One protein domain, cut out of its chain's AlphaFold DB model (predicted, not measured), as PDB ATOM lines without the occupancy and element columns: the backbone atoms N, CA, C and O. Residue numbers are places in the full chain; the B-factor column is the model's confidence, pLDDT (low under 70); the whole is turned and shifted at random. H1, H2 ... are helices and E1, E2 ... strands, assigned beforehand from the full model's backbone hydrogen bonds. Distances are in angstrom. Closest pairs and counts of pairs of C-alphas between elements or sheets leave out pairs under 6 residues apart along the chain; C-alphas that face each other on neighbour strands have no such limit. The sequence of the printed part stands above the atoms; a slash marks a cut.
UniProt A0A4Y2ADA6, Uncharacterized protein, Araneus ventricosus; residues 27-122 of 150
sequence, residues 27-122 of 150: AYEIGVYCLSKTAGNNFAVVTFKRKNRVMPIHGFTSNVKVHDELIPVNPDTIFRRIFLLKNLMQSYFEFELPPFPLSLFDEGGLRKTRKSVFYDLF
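This is residues 27 to 122 of the 150 residues of an uncharacterized protein of Araneus ventricosus (UniProt A0A4Y2ADA6). With little regular structure, this is an open, strung-out chain: the small hairpin E1-E2 leads into H2, and long links separate H1 and H3 from them. The 96 printed residues hold H1, E1, E2, H2 and H3 in that order, class mixed, only 38 residues in named elements. The whole is extended, radius of gyration of the C-alphas 22.2 A, spanning 60 by 50 by 27 A.

E1 is residues 63 to 66; E2 is residues 69 to 72. H2, residues 75 to 87, is 19.9 A long. H1, residues 27 to 38, 16.4 A, begins at C-alpha 27 (119.810, 91.641, 113.255). H3, residues 117 to 121, ends at C-alpha 121 (133.454, 77.955, 92.260).

E1 and E2, a hairpin, are antiparallel at 143 degrees; N 64 and O 71 are 2.8 A apart, within hydrogen-bond range. The three helices are apart. Every O i to N i+4 pair is within range in H1, 8 of 9 in H2, 0 of 1 in H3, where 1 of 2 O i to N i+3 pairs is.

The printed part has no cut; links H1 to E1 and H2 to H3 are long. pLDDT is under 70 in 41 residues, among them 89 to 105.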
ATOM      1  N   ALA A  27     120.629  92.545 112.455       88.00
ATOM      2  CA  ALA A  27     119.810  91.641 113.255       88.00
ATOM      3  C   ALA A  27     120.515  91.218 114.551       88.00
ATOM      4  O   ALA A  27     119.859  91.060 115.581       88.00
ATOM      5  N   TYR A  28     121.839  91.063 114.496       87.81
ATOM      6  CA  TYR A  28     122.646  90.709 115.654       87.81
ATOM      7  C   TYR A  28     122.663  91.845 116.681       87.81
ATOM      8  O   TYR A  28     122.307  91.622 117.837       87.81
ATOM      9  N   GLU A  29     122.972  93.074 116.263       91.81
ATOM     10  CA  GLU A  29     123.035  94.237 117.151       91.81
ATOM     11  C   GLU A  29     121.669  94.544 117.772       91.81
ATOM     12  O   GLU A  29     121.574  94.806 118.972       91.81
ATOM     13  N   ILE A  30     120.591  94.446 116.983       90.06
ATOM     14  CA  ILE A  30     119.215  94.605 117.476       90.06
ATOM     15  C   ILE A  30     118.889  93.519 118.509       90.06
ATOM     16  O   ILE A  30     118.296  93.817 119.545       90.06
ATOM     17  N   GLY A  31     119.291  92.270 118.255       90.50
ATOM     18  CA  GLY A  31     119.110  91.157 119.185       90.50
ATOM     19  C   GLY A  31     119.831  91.386 120.513       90.50
ATOM     20  O   GLY A  31     119.207  91.286 121.571       90.50
ATOM     21  N   VAL A  32     121.109  91.769 120.462       93.25
ATOM     22  CA  VAL A  32     121.922  92.095 121.647       93.25
ATOM     23  C   VAL A  32     121.313  93.261 122.425       93.25
ATOM     24  O   VAL A  32     121.157  93.178 123.644       93.25
ATOM     25  N   TYR A  33     120.889  94.321 121.732       91.62
ATOM     26  CA  TYR A  33     120.199  95.448 122.353       91.62
ATOM     27  C   TYR A  33     118.920  95.002 123.075       91.62
ATOM     28  O   TYR A  33     118.746  95.305 124.257       91.62
ATOM     29  N   CYS A  34     118.045  94.245 122.409       90.25
ATOM     30  CA  CYS A  34     116.806  93.744 123.007       90.25
ATOM     31  C   CYS A  34     117.073  92.842 124.220       90.25
ATOM     32  O   CYS A  34     116.381  92.950 125.237       90.25
ATOM     33  N   LEU A  35     118.103  91.996 124.138       90.38
ATOM     34  CA  LEU A  35     118.501  91.117 125.230       90.38
ATOM     35  C   LEU A  35     119.010  91.919 126.429       90.38
ATOM     36  O   LEU A  35     118.572  91.665 127.547       90.38
ATOM     37  N   SER A  36     119.831  92.951 126.206       91.19
ATOM     38  CA  SER A  36     120.336  93.828 127.276       91.19
ATOM     39  C   SER A  36     119.221  94.544 128.050       91.19
ATOM     40  O   SER A  36     119.359  94.805 129.239       91.19
ATOM     41  N   LYS A  37     118.090  94.839 127.393       88.00
ATOM     42  CA  LYS A  37     116.907  95.447 128.026       88.00
ATOM     43  C   LYS A  37     116.044  94.441 128.785       88.00
ATOM     44  O   LYS A  37     115.213  94.844 129.593       88.00
ATOM     45  N   THR A  38     116.220  93.156 128.509       89.75
ATOM     46  CA  THR A  38     115.433  92.071 129.102       89.75
ATOM     47  C   THR A  38     116.189  91.391 130.244       89.75
ATOM     48  O   THR A  38     115.580  90.989 131.231       89.75
ATOM     49  N   ALA A  39     117.515  91.301 130.137       90.00
ATOM     50  CA  ALA A  39     118.378  90.695 131.138       90.00
ATOM     51  C   ALA A  39     118.224  91.383 132.506       90.00
ATOM     52  O   ALA A  39     118.256  92.607 132.604       90.00
ATOM     53  N   GLY A  40     118.046  90.581 133.560       88.44
ATOM     54  CA  GLY A  40     117.896  91.056 134.940       88.44
ATOM     55  C   GLY A  40     116.487  91.521 135.331       88.44
ATOM     56  O   GLY A  40     116.253  91.779 136.509       88.44
ATOM     57  N   ASN A  41     115.535  91.585 134.394       89.56
ATOM     58  CA  ASN A  41     114.148  91.958 134.681       89.56
ATOM     59  C   ASN A  41     113.260  90.731 134.927       89.56
ATOM     60  O   ASN A  41     113.439  89.677 134.317       89.56
ATOM     61  N   ASN A  42     112.249  90.880 135.789       91.75
ATOM     62  CA  ASN A  42     111.205  89.869 135.946       91.75
ATOM     63  C   ASN A  42     110.341  89.805 134.676       91.75
ATOM     64  O   ASN A  42     109.945  90.842 134.141       91.75
ATOM     65  N   PHE A  43     110.002  88.595 134.231       85.44
ATOM     66  CA  PHE A  43     109.200  88.363 133.029       85.44
ATOM     67  C   PHE A  43     107.856  89.112 133.032       85.44
ATOM     68  O   PHE A  43     107.432  89.591 131.986       85.44
ATOM     69  N   ALA A  44     107.227  89.299 134.197       89.69
ATOM     70  CA  ALA A  44     105.971  90.041 134.331       89.69
ATOM     71  C   ALA A  44     106.087  91.537 133.969       89.69
ATOM     72  O   ALA A  44     105.084  92.176 133.661       89.69
ATOM     73  N   VAL A  45     107.300  92.100 134.006       86.38
ATOM     74  CA  VAL A  45     107.580  93.520 133.722       86.38
ATOM     75  C   VAL A  45     108.118  93.718 132.298       86.38
ATOM     76  O   VAL A  45     108.058  94.818 131.740       86.38
ATOM     77  N   VAL A  46     108.636  92.657 131.676       86.94
ATOM     78  CA  VAL A  46     109.201  92.717 130.325       86.94
ATOM     79  C   VAL A  46     108.084  92.963 129.311       86.94
ATOM     80  O   VAL A  46     107.167  92.163 129.152       86.94
ATOM     81  N   THR A  47     108.185  94.069 128.571       85.69
ATOM     82  CA  THR A  47     107.246  94.411 127.494       85.69
ATOM     83  C   THR A  47     107.951  94.456 126.145       85.69
ATOM     84  O   THR A  47     108.877  95.238 125.912       85.69
ATOM     85  N   PHE A  48     107.480  93.631 125.210       85.38
ATOM     86  CA  PHE A  48     108.002  93.603 123.848       85.38
ATOM     87  C   PHE A  48     107.382  94.728 123.021       85.38
ATOM     88  O   PHE A  48     106.190  94.733 122.714       85.38
ATOM     89  N   LYS A  49     108.204  95.709 122.641       86.50
ATOM     90  CA  LYS A  49     107.758  96.826 121.803       86.50
ATOM     91  C   LYS A  49     107.907  96.460 120.334       86.50
ATOM     92  O   LYS A  49     108.978  96.052 119.901       86.50
ATOM     93  N   ARG A  50     106.872  96.727 119.534       82.75
ATOM     94  CA  ARG A  50     106.877  96.499 118.077       82.75
ATOM     95  C   ARG A  50     108.010  97.209 117.335       82.75
ATOM     96  O   ARG A  50     108.410  96.716 116.289       82.75
ATOM     97  N   LYS A  51     108.508  98.330 117.860       84.69
ATOM     98  CA  LYS A  51     109.670  99.053 117.321       84.69
ATOM     99  C   LYS A  51     111.011  98.352 117.580       84.69
ATOM    100  O   LYS A  51     111.964  98.584 116.854       84.69
ATOM    101  N   ASN A  52     111.080  97.484 118.591       86.50
ATOM    102  CA  ASN A  52     112.290  96.768 118.993       86.50
ATOM    103  C   ASN A  52     112.294  95.374 118.354       86.50
ATOM    104  O   ASN A  52     112.277  94.356 119.046       86.50
ATOM    105  N   ARG A  53     112.238  95.331 117.023       88.44
ATOM    106  CA  ARG A  53     112.265  94.080 116.266       88.44
ATOM    107  C   ARG A  53     113.100  94.222 115.008       88.44
ATOM    108  O   ARG A  53     113.256  95.313 114.461       88.44
ATOM    109  N   VAL A  54     113.562  93.078 114.531       88.19
ATOM    110  CA  VAL A  54     114.130  92.969 113.197       88.19
ATOM    111  C   VAL A  54     112.993  92.989 112.173       88.19
ATOM    112  O   VAL A  54     112.014  92.256 112.304       88.19
ATOM    113  N   MET A  55     113.127  93.841 111.166       85.19
ATOM    114  CA  MET A  55     112.254  93.978 110.010       85.19
ATOM    115  C   MET A  55     112.850  93.157 108.859       85.19
ATOM    116  O   MET A  55     113.868  93.559 108.288       85.19
ATOM    117  N   PRO A  56     112.285  91.975 108.549       79.19
ATOM    118  CA  PRO A  56     112.766  91.143 107.453       79.19
ATOM    119  C   PRO A  56     112.286  91.683 106.102       79.19
ATOM    120  O   PRO A  56     111.172  92.195 106.010       79.19
ATOM    121  N   ILE A  57     113.060  91.451 105.035       73.00
ATOM    122  CA  ILE A  57     112.643  91.807 103.660       73.00
ATOM    123  C   ILE A  57     111.331  91.120 103.272       73.00
ATOM    124  O   ILE A  57     110.473  91.722 102.645       73.00
ATOM    125  N   HIS A  58     111.132  89.875 103.712       60.75
ATOM    126  CA  HIS A  58     109.920  89.102 103.425       60.75
ATOM    127  C   HIS A  58     108.634  89.742 103.993       60.75
ATOM    128  O   HIS A  58     107.536  89.433 103.542       60.75
ATOM    129  N   GLY A  59     108.741  90.599 105.013       56.25
ATOM    130  CA  GLY A  59     107.583  91.272 105.608       56.25
ATOM    131  C   GLY A  59     107.116  92.498 104.826       56.25
ATOM    132  O   GLY A  59     106.077  93.060 105.168       56.25
ATOM    133  N   PHE A  60     107.885  92.923 103.819       55.56
ATOM    134  CA  PHE A  60     107.549  94.079 103.013       55.56
ATOM    135  C   PHE A  60     106.627  93.668 101.895       55.56
ATOM    136  O   PHE A  60     106.797  92.637 101.245       55.56
ATOM    137  N   THR A  61     105.577  94.469 101.798       59.47
ATOM    138  CA  THR A  61     104.426  94.252 100.955       59.47
ATOM    139  C   THR A  61     104.883  93.854  99.570       59.47
ATOM    140  O   THR A  61     105.776  94.478  99.007       59.47
ATOM    141  N   SER A  62     104.170  92.899  98.999       60.22
ATOM    142  CA  SER A  62     104.064  92.671  97.567       60.22
ATOM    143  C   SER A  62     103.968  93.954  96.727       60.22
ATOM    144  O   SER A  62     104.039  93.882  95.520       60.22
ATOM    145  N   ASN A  63     103.771  95.139  97.294       69.88
ATOM    146  CA  ASN A  63     103.555  96.360  96.551       69.88
ATOM    147  C   ASN A  63     104.854  96.881  95.914       69.88
ATOM    148  O   ASN A  63     105.826  97.152  96.614       69.88
ATOM    149  N   VAL A  64     104.843  97.071  94.597       70.19
ATOM    150  CA  VAL A  64     105.914  97.723  93.834       70.19
ATOM    151  C   VAL A  64     105.429  99.098  93.399       70.19
ATOM    152  O   VAL A  64     104.291  99.245  92.960       70.19
ATOM    153  N   LYS A  65     106.282 100.116  93.527       71.50
ATOM    154  CA  LYS A  65     105.965 101.482  93.105       71.50
ATOM    155  C   LYS A  65     106.119 101.602  91.583       71.50
ATOM    156  O   LYS A  65     107.223 101.446  91.069       71.50
ATOM    157  N   VAL A  66     105.029 101.878  90.871       74.62
ATOM    158  CA  VAL A  66     104.993 102.085  89.414       74.62
ATOM    159  C   VAL A  66     104.302 103.421  89.158       74.62
ATOM    160  O   VAL A  66     103.165 103.599  89.571       74.62
ATOM    161  N   HIS A  67     104.993 104.372  88.519       80.94
ATOM    162  CA  HIS A  67     104.470 105.729  88.269       80.94
ATOM    163  C   HIS A  67     103.882 106.408  89.523       80.94
ATOM    164  O   HIS A  67     102.803 106.980  89.488       80.94
ATOM    165  N   ASP A  68     104.597 106.307  90.645       81.19
ATOM    166  CA  ASP A  68     104.197 106.820  91.960       81.19
ATOM    167  C   ASP A  68     103.028 106.128  92.675       81.19
ATOM    168  O   ASP A  68     102.781 106.415  93.848       81.19
ATOM    169  N   GLU A  69     102.423 105.115  92.062       77.31
ATOM    170  CA  GLU A  69     101.404 104.279  92.692       77.31
ATOM    171  C   GLU A  69     101.999 102.978  93.237       77.31
ATOM    172  O   GLU A  69     102.812 102.313  92.594       77.31
ATOM    173  N   LEU A  70     101.592 102.588  94.446       72.94
ATOM    174  CA  LEU A  70     101.967 101.305  95.041       72.94
ATOM    175  C   LEU A  70     101.040 100.202  94.518       72.94
ATOM    176  O   LEU A  70      99.891 100.098  94.945       72.94
ATOM    177  N   ILE A  71     101.551  99.350  93.629       76.19
ATOM    178  CA  ILE A  71     100.792  98.255  93.016       76.19
ATOM    179  C   ILE A  71     101.084  96.939  93.742       76.19
ATOM    180  O   ILE A  71     102.222  96.475  93.677       76.19
ATOM    181  N   PRO A  72     100.091  96.274  94.362       72.12
ATOM    182  CA  PRO A  72     100.272  94.957  94.967       72.12
ATOM    183  C   PRO A  72     100.643  93.885  93.941       72.12
ATOM    184  O   PRO A  72      99.858  93.510  93.073       72.12
ATOM    185  N   VAL A  73     101.839  93.327  94.090       70.62
ATOM    186  CA  VAL A  73     102.380  92.217  93.306       70.62
ATOM    187  C   VAL A  73     102.109  90.899  94.008       70.62
ATOM    188  O   VAL A  73     102.862  90.457  94.869       70.62
ATOM    189  N   ASN A  74     101.036  90.223  93.620       71.50
ATOM    190  CA  ASN A  74     100.814  88.858  94.076       71.50
ATOM    191  C   ASN A  74     101.845  87.907  93.416       71.50
ATOM    192  O   ASN A  74     101.785  87.726  92.191       71.50
ATOM    193  N   PRO A  75     102.747  87.262  94.187       67.75
ATOM    194  CA  PRO A  75     103.737  86.331  93.646       67.75
ATOM    195  C   PRO A  75     103.097  85.173  92.872       67.75
ATOM    196  O   PRO A  75     103.617  84.782  91.830       67.75
ATOM    197  N   ASP A  76     101.924  84.693  93.298       68.69
ATOM    198  CA  ASP A  76     101.185  83.637  92.598       68.69
ATOM    199  C   ASP A  76     100.709  84.099  91.222       68.69
ATOM    200  O   ASP A  76     100.663  83.321  90.271       68.69
ATOM    201  N   THR A  77     100.350  85.379  91.091       68.38
ATOM    202  CA  THR A  77      99.926  85.947  89.804       68.38
ATOM    203  C   THR A  77     101.105  86.071  88.848       68.38
ATOM    204  O   THR A  77     100.963  85.740  87.671       68.38
ATOM    205  N   ILE A  78     102.277  86.484  89.342       70.94
ATOM    206  CA  ILE A  78     103.511  86.477  88.548       70.94
ATOM    207  C   ILE A  78     103.864  85.052  88.137       70.94
ATOM    208  O   ILE A  78     104.056  84.797  86.951       70.94
ATOM    209  N   PHE A  79     103.886  84.120  89.087       70.31
ATOM    210  CA  PHE A  79     104.218  82.727  88.822       70.31
ATOM    211  C   PHE A  79     103.280  82.112  87.781       70.31
ATOM    212  O   PHE A  79     103.745  81.494  86.830       70.31
ATOM    213  N   ARG A  80     101.965  82.351  87.885       73.19
ATOM    214  CA  ARG A  80     100.984  81.913  86.878       73.19
ATOM    215  C   ARG A  80     101.244  82.529  85.506       73.19
ATOM    216  O   ARG A  80     101.181  81.813  84.515       73.19
ATOM    217  N   ARG A  81     101.544  83.832  85.425       74.88
ATOM    218  CA  ARG A  81     101.867  84.502  84.149       74.88
ATOM    219  C   ARG A  81     103.131  83.922  83.520       74.88
ATOM    220  O   ARG A  81     103.120  83.602  82.339       74.88
ATOM    221  N   ILE A  82     104.179  83.719  84.313       71.94
ATOM    222  CA  ILE A  82     105.425  83.077  83.879       71.94
ATOM    223  C   ILE A  82     105.161  81.637  83.417       71.94
ATOM    224  O   ILE A  82     105.631  81.231  82.359       71.94
ATOM    225  N   PHE A  83     104.358  80.880  84.165       73.44
ATOM    226  CA  PHE A  83     103.985  79.510  83.819       73.44
ATOM    227  C   PHE A  83     103.194  79.434  82.506       73.44
ATOM    228  O   PHE A  83     103.434  78.544  81.696       73.44
ATOM    229  N   LEU A  84     102.291  80.383  82.247       77.19
ATOM    230  CA  LEU A  84     101.594  80.485  80.959       77.19
ATOM    231  C   LEU A  84     102.554  80.833  79.810       77.19
ATOM    232  O   LEU A  84     102.366  80.367  78.689       77.19
ATOM    233  N   LEU A  85     103.612  81.595  80.094       75.25
ATOM    234  CA  LEU A  85     104.685  81.922  79.148       75.25
ATOM    235  C   LEU A  85     105.749  80.815  79.026       75.25
ATOM    236  O   LEU A  85     106.722  80.987  78.292       75.25
ATOM    237  N   LYS A  86     105.571  79.658  79.684       68.19
ATOM    238  CA  LYS A  86     106.532  78.540  79.683       68.19
ATOM    239  C   LYS A  86     106.949  78.109  78.277       68.19
ATOM    240  O   LYS A  86     108.119  77.811  78.073       68.19
ATOM    241  N   ASN A  87     106.030  78.118  77.314       68.25
ATOM    242  CA  ASN A  87     106.325  77.727  75.930       68.25
ATOM    243  C   ASN A  87     107.280  78.709  75.226       68.25
ATOM    244  O   ASN A  87     108.012  78.314  74.329       68.25
ATOM    245  N   LEU A  88     107.288  79.982  75.636       71.12
ATOM    246  CA  LEU A  88     108.194  81.013  75.115       71.12
ATOM    247  C   LEU A  88     109.529  81.040  75.868       71.12
ATOM    248  O   LEU A  88     110.536  81.464  75.314       71.12
ATOM    249  N   MET A  89     109.539  80.597  77.129       64.94
ATOM    250  CA  MET A  89     110.706  80.646  78.017       64.94
ATOM    251  C   MET A  89     111.264  79.258  78.354       64.94
ATOM    252  O   MET A  89     111.890  79.064  79.392       64.94
ATOM    253  N   GLN A  90     111.035  78.275  77.484       64.75
ATOM    254  CA  GLN A  90     111.333  76.870  77.760       64.75
ATOM    255  C   GLN A  90     112.830  76.614  77.998       64.75
ATOM    256  O   GLN A  90     113.174  75.839  78.888       64.75
ATOM    257  N   SER A  91     113.705  77.342  77.295       65.06
ATOM    258  CA  SER A  91     115.162  77.324  77.498       65.06
ATOM    259  C   SER A  91     115.597  77.861  78.867       65.06
ATOM    260  O   SER A  91     116.604  77.425  79.413       65.06
ATOM    261  N   TYR A  92     114.827  78.772  79.470       59.44
ATOM    262  CA  TYR A  92     115.120  79.309  80.802       59.44
ATOM    263  C   TYR A  92     114.744  78.328  81.923       59.44
ATOM    264  O   TYR A  92     115.338  78.370  82.997       59.44
ATOM    265  N   PHE A  93     113.796  77.419  81.671       57.09
ATOM    266  CA  PHE A  93     113.373  76.388  82.630       57.09
ATOM    267  C   PHE A  93     114.135  75.066  82.506       57.09
ATOM    268  O   PHE A  93     113.920  74.175  83.330       57.09
ATOM    269  N   GLU A  94     115.034  74.943  81.528       57.50
ATOM    270  CA  GLU A  94     115.831  73.738  81.267       57.50
ATOM    271  C   GLU A  94     116.691  73.327  82.479       57.50
ATOM    272  O   GLU A  94     116.918  72.142  82.711       57.50
ATOM    273  N   PHE A  95     117.085  74.295  83.316       54.84
ATOM    274  CA  PHE A  95     117.930  74.070  84.494       54.84
ATOM    275  C   PHE A  95     117.179  74.083  85.839       54.84
ATOM    276  O   PHE A  95     117.735  73.656  86.853       54.84
ATOM    277  N   GLU A  96     115.932  74.569  85.892       56.47
ATOM    278  CA  GLU A  96     115.228  74.802  87.167       56.47
ATOM    279  C   GLU A  96     114.225  73.716  87.564       56.47
ATOM    280  O   GLU A  96     113.931  73.565  88.757       56.47
ATOM    281  N   LEU A  97     113.727  72.927  86.612       49.56
ATOM    282  CA  LEU A  97     112.720  71.901  86.875       49.56
ATOM    283  C   LEU A  97     113.294  70.516  86.568       49.56
ATOM    284  O   LEU A  97     113.217  70.071  85.422       49.56
ATOM    285  N   PRO A  98     113.850  69.792  87.563       51.69
ATOM    286  CA  PRO A  98     114.040  68.364  87.382       51.69
ATOM    287  C   PRO A  98     112.670  67.748  87.033       51.69
ATOM    288  O   PRO A  98     111.673  68.083  87.681       51.69
ATOM    289  N   PRO A  99     112.590  66.867  86.020       52.91
ATOM    290  CA  PRO A  99     111.325  66.305  85.533       52.91
ATOM    291  C   PRO A  99     110.557  65.528  86.612       52.91
ATOM    292  O   PRO A  99     109.361  65.286  86.469       52.91
ATOM    293  N   PHE A 100     111.228  65.189  87.715       50.88
ATOM    294  CA  PHE A 100     110.656  64.559  88.893       50.88
ATOM    295  C   PHE A 100     111.206  65.231  90.158       50.88
ATOM    296  O   PHE A 100     112.381  65.615  90.182       50.88
ATOM    297  N   PRO A 101     110.400  65.367  91.228       51.41
ATOM    298  CA  PRO A 101     110.909  65.815  92.515       51.41
ATOM    299  C   PRO A 101     111.946  64.802  93.016       51.41
ATOM    300  O   PRO A 101     111.620  63.659  93.329       51.41
ATOM    301  N   LEU A 102     113.213  65.212  93.063       56.72
ATOM    302  CA  LEU A 102     114.276  64.386  93.627       56.72
ATOM    303  C   LEU A 102     114.092  64.302  95.145       56.72
ATOM    304  O   LEU A 102     113.741  65.297  95.783       56.72
ATOM    305  N   SER A 103     114.355  63.124  95.721       64.62
ATOM    306  CA  SER A 103     114.350  62.939  97.176       64.62
ATOM    307  C   SER A 103     115.191  64.026  97.849       64.62
ATOM    308  O   SER A 103     116.317  64.302  97.425       64.62
ATOM    309  N   LEU A 104     114.650  64.623  98.914       59.56
ATOM    310  CA  LEU A 104     115.346  65.642  99.702       59.56
ATOM    311  C   LEU A 104     116.625  65.085 100.352       59.56
ATOM    312  O   LEU A 104     117.512  65.854 100.711       59.56
ATOM    313  N   PHE A 105     116.717  63.759 100.477       67.62
ATOM    314  CA  PHE A 105     117.848  63.044 101.046       67.62
ATOM    315  C   PHE A 105     118.501  62.102 100.024       67.62
ATOM    316  O   PHE A 105     117.822  61.511  99.171       67.62
ATOM    317  N   ASP A 106     119.818  61.972 100.116       72.50
ATOM    318  CA  ASP A 106     120.617  60.914  99.499       72.50
ATOM    319  C   ASP A 106     121.393  60.137 100.578       72.50
ATOM    320  O   ASP A 106     121.190  60.350 101.774       72.50
ATOM    321  N   GLU A 107     122.245  59.198 100.165       72.06
ATOM    322  CA  GLU A 107     123.044  58.365 101.078       72.06
ATOM    323  C   GLU A 107     123.972  59.191 101.990       72.06
ATOM    324  O   GLU A 107     124.366  58.717 103.053       72.06
ATOM    325  N   GLY A 108     124.277  60.441 101.616       72.25
ATOM    326  CA  GLY A 108     125.085  61.383 102.392       72.25
ATOM    327  C   GLY A 108     124.278  62.359 103.257       72.25
ATOM    328  O   GLY A 108     124.863  63.268 103.848       72.25
ATOM    329  N   GLY A 109     122.952  62.212 103.349       73.25
ATOM    330  CA  GLY A 109     122.082  63.093 104.131       73.25
ATOM    331  C   GLY A 109     121.298  64.081 103.266       73.25
ATOM    332  O   GLY A 109     120.688  63.695 102.276       73.25
ATOM    333  N   LEU A 110     121.207  65.353 103.676       68.31
ATOM    334  CA  LEU A 110     120.410  66.355 102.953       68.31
ATOM    335  C   LEU A 110     121.029  66.632 101.573       68.31
ATOM    336  O   LEU A 110     122.101  67.236 101.482       68.31
ATOM    337  N   ARG A 111     120.316  66.257 100.505       66.50
ATOM    338  CA  ARG A 111     120.780  66.385  99.121       66.50
ATOM    339  C   ARG A 111     121.063  67.855  98.800       66.50
ATOM    340  O   ARG A 111     120.153  68.687  98.724       66.50
ATOM    341  N   LYS A 112     122.334  68.194  98.574       65.25
ATOM    342  CA  LYS A 112     122.747  69.523  98.100       65.25
ATOM    343  C   LYS A 112     122.475  69.621  96.602       65.25
ATOM    344  O   LYS A 112     123.058  68.902  95.798       65.25
ATOM    345  N   THR A 113     121.588  70.523  96.202       58.09
ATOM    346  CA  THR A 113     121.322  70.767  94.781       58.09
ATOM    347  C   THR A 113     122.488  71.511  94.123       58.09
ATOM    348  O   THR A 113     122.772  72.645  94.510       58.09
ATOM    349  N   ARG A 114     123.104  70.927  93.084       62.16
ATOM    350  CA  ARG A 114     124.060  71.601  92.182       62.16
ATOM    351  C   ARG A 114     123.322  72.480  91.166       62.16
ATOM    352  O   ARG A 114     123.263  72.170  89.985       62.16
ATOM    353  N   LYS A 115     122.642  73.519  91.654       54.47
ATOM    354  CA  LYS A 115     121.661  74.287  90.864       54.47
ATOM    355  C   LYS A 115     122.235  75.467  90.071       54.47
ATOM    356  O   LYS A 115     121.521  76.018  89.247       54.47
ATOM    357  N   SER A 116     123.475  75.886  90.315       58.75
ATOM    358  CA  SER A 116     124.048  77.088  89.690       58.75
ATOM    359  C   SER A 116     125.334  76.786  88.934       58.75
ATOM    360  O   SER A 116     126.153  76.028  89.436       58.75
ATOM    361  N   VAL A 117     125.570  77.475  87.813       53.28
ATOM    362  CA  VAL A 117     126.847  77.453  87.059       53.28
ATOM    363  C   VAL A 117     128.042  77.843  87.944       53.28
ATOM    364  O   VAL A 117     129.160  77.393  87.746       53.28
ATOM    365  N   PHE A 118     127.789  78.632  88.990       47.78
ATOM    366  CA  PHE A 118     128.783  78.999  89.995       47.78
ATOM    367  C   PHE A 118     129.042  77.918  91.055       47.78
ATOM    368  O   PHE A 118     129.877  78.145  91.920       47.78
ATOM    369  N   TYR A 119     128.339  76.775  91.036       56.19
ATOM    370  CA  TYR A 119     128.478  75.728  92.060       56.19
ATOM    371  C   TYR A 119     129.929  75.252  92.175       56.19
ATOM    372  O   TYR A 119     130.439  75.122  93.283       56.19
ATOM    373  N   ASP A 120     130.604  75.096  91.037       61.03
ATOM    374  CA  ASP A 120     131.986  74.619  90.979       61.03
ATOM    375  C   ASP A 120     133.010  75.658  91.471       61.03
ATOM    376  O   ASP A 120     134.158  75.310  91.733       61.03
ATOM    377  N   LEU A 121     132.609  76.924  91.645       69.31
ATOM    378  CA  LEU A 121     133.454  77.955  92.260       69.31
ATOM    379  C   LEU A 121     133.439  77.900  93.794       69.31
ATOM    380  O   LEU A 121     134.249  78.570  94.433       69.31
ATOM    381  N   PHE A 122     132.521  77.141  94.398       54.78
ATOM    382  CA  PHE A 122     132.456  76.980  95.845       54.78
ATOM    383  C   PHE A 122     133.180  75.698  96.259       54.78
ATOM    384  O   PHE A 122     132.826  74.599  95.836       54.78
TER     385      PHE A 122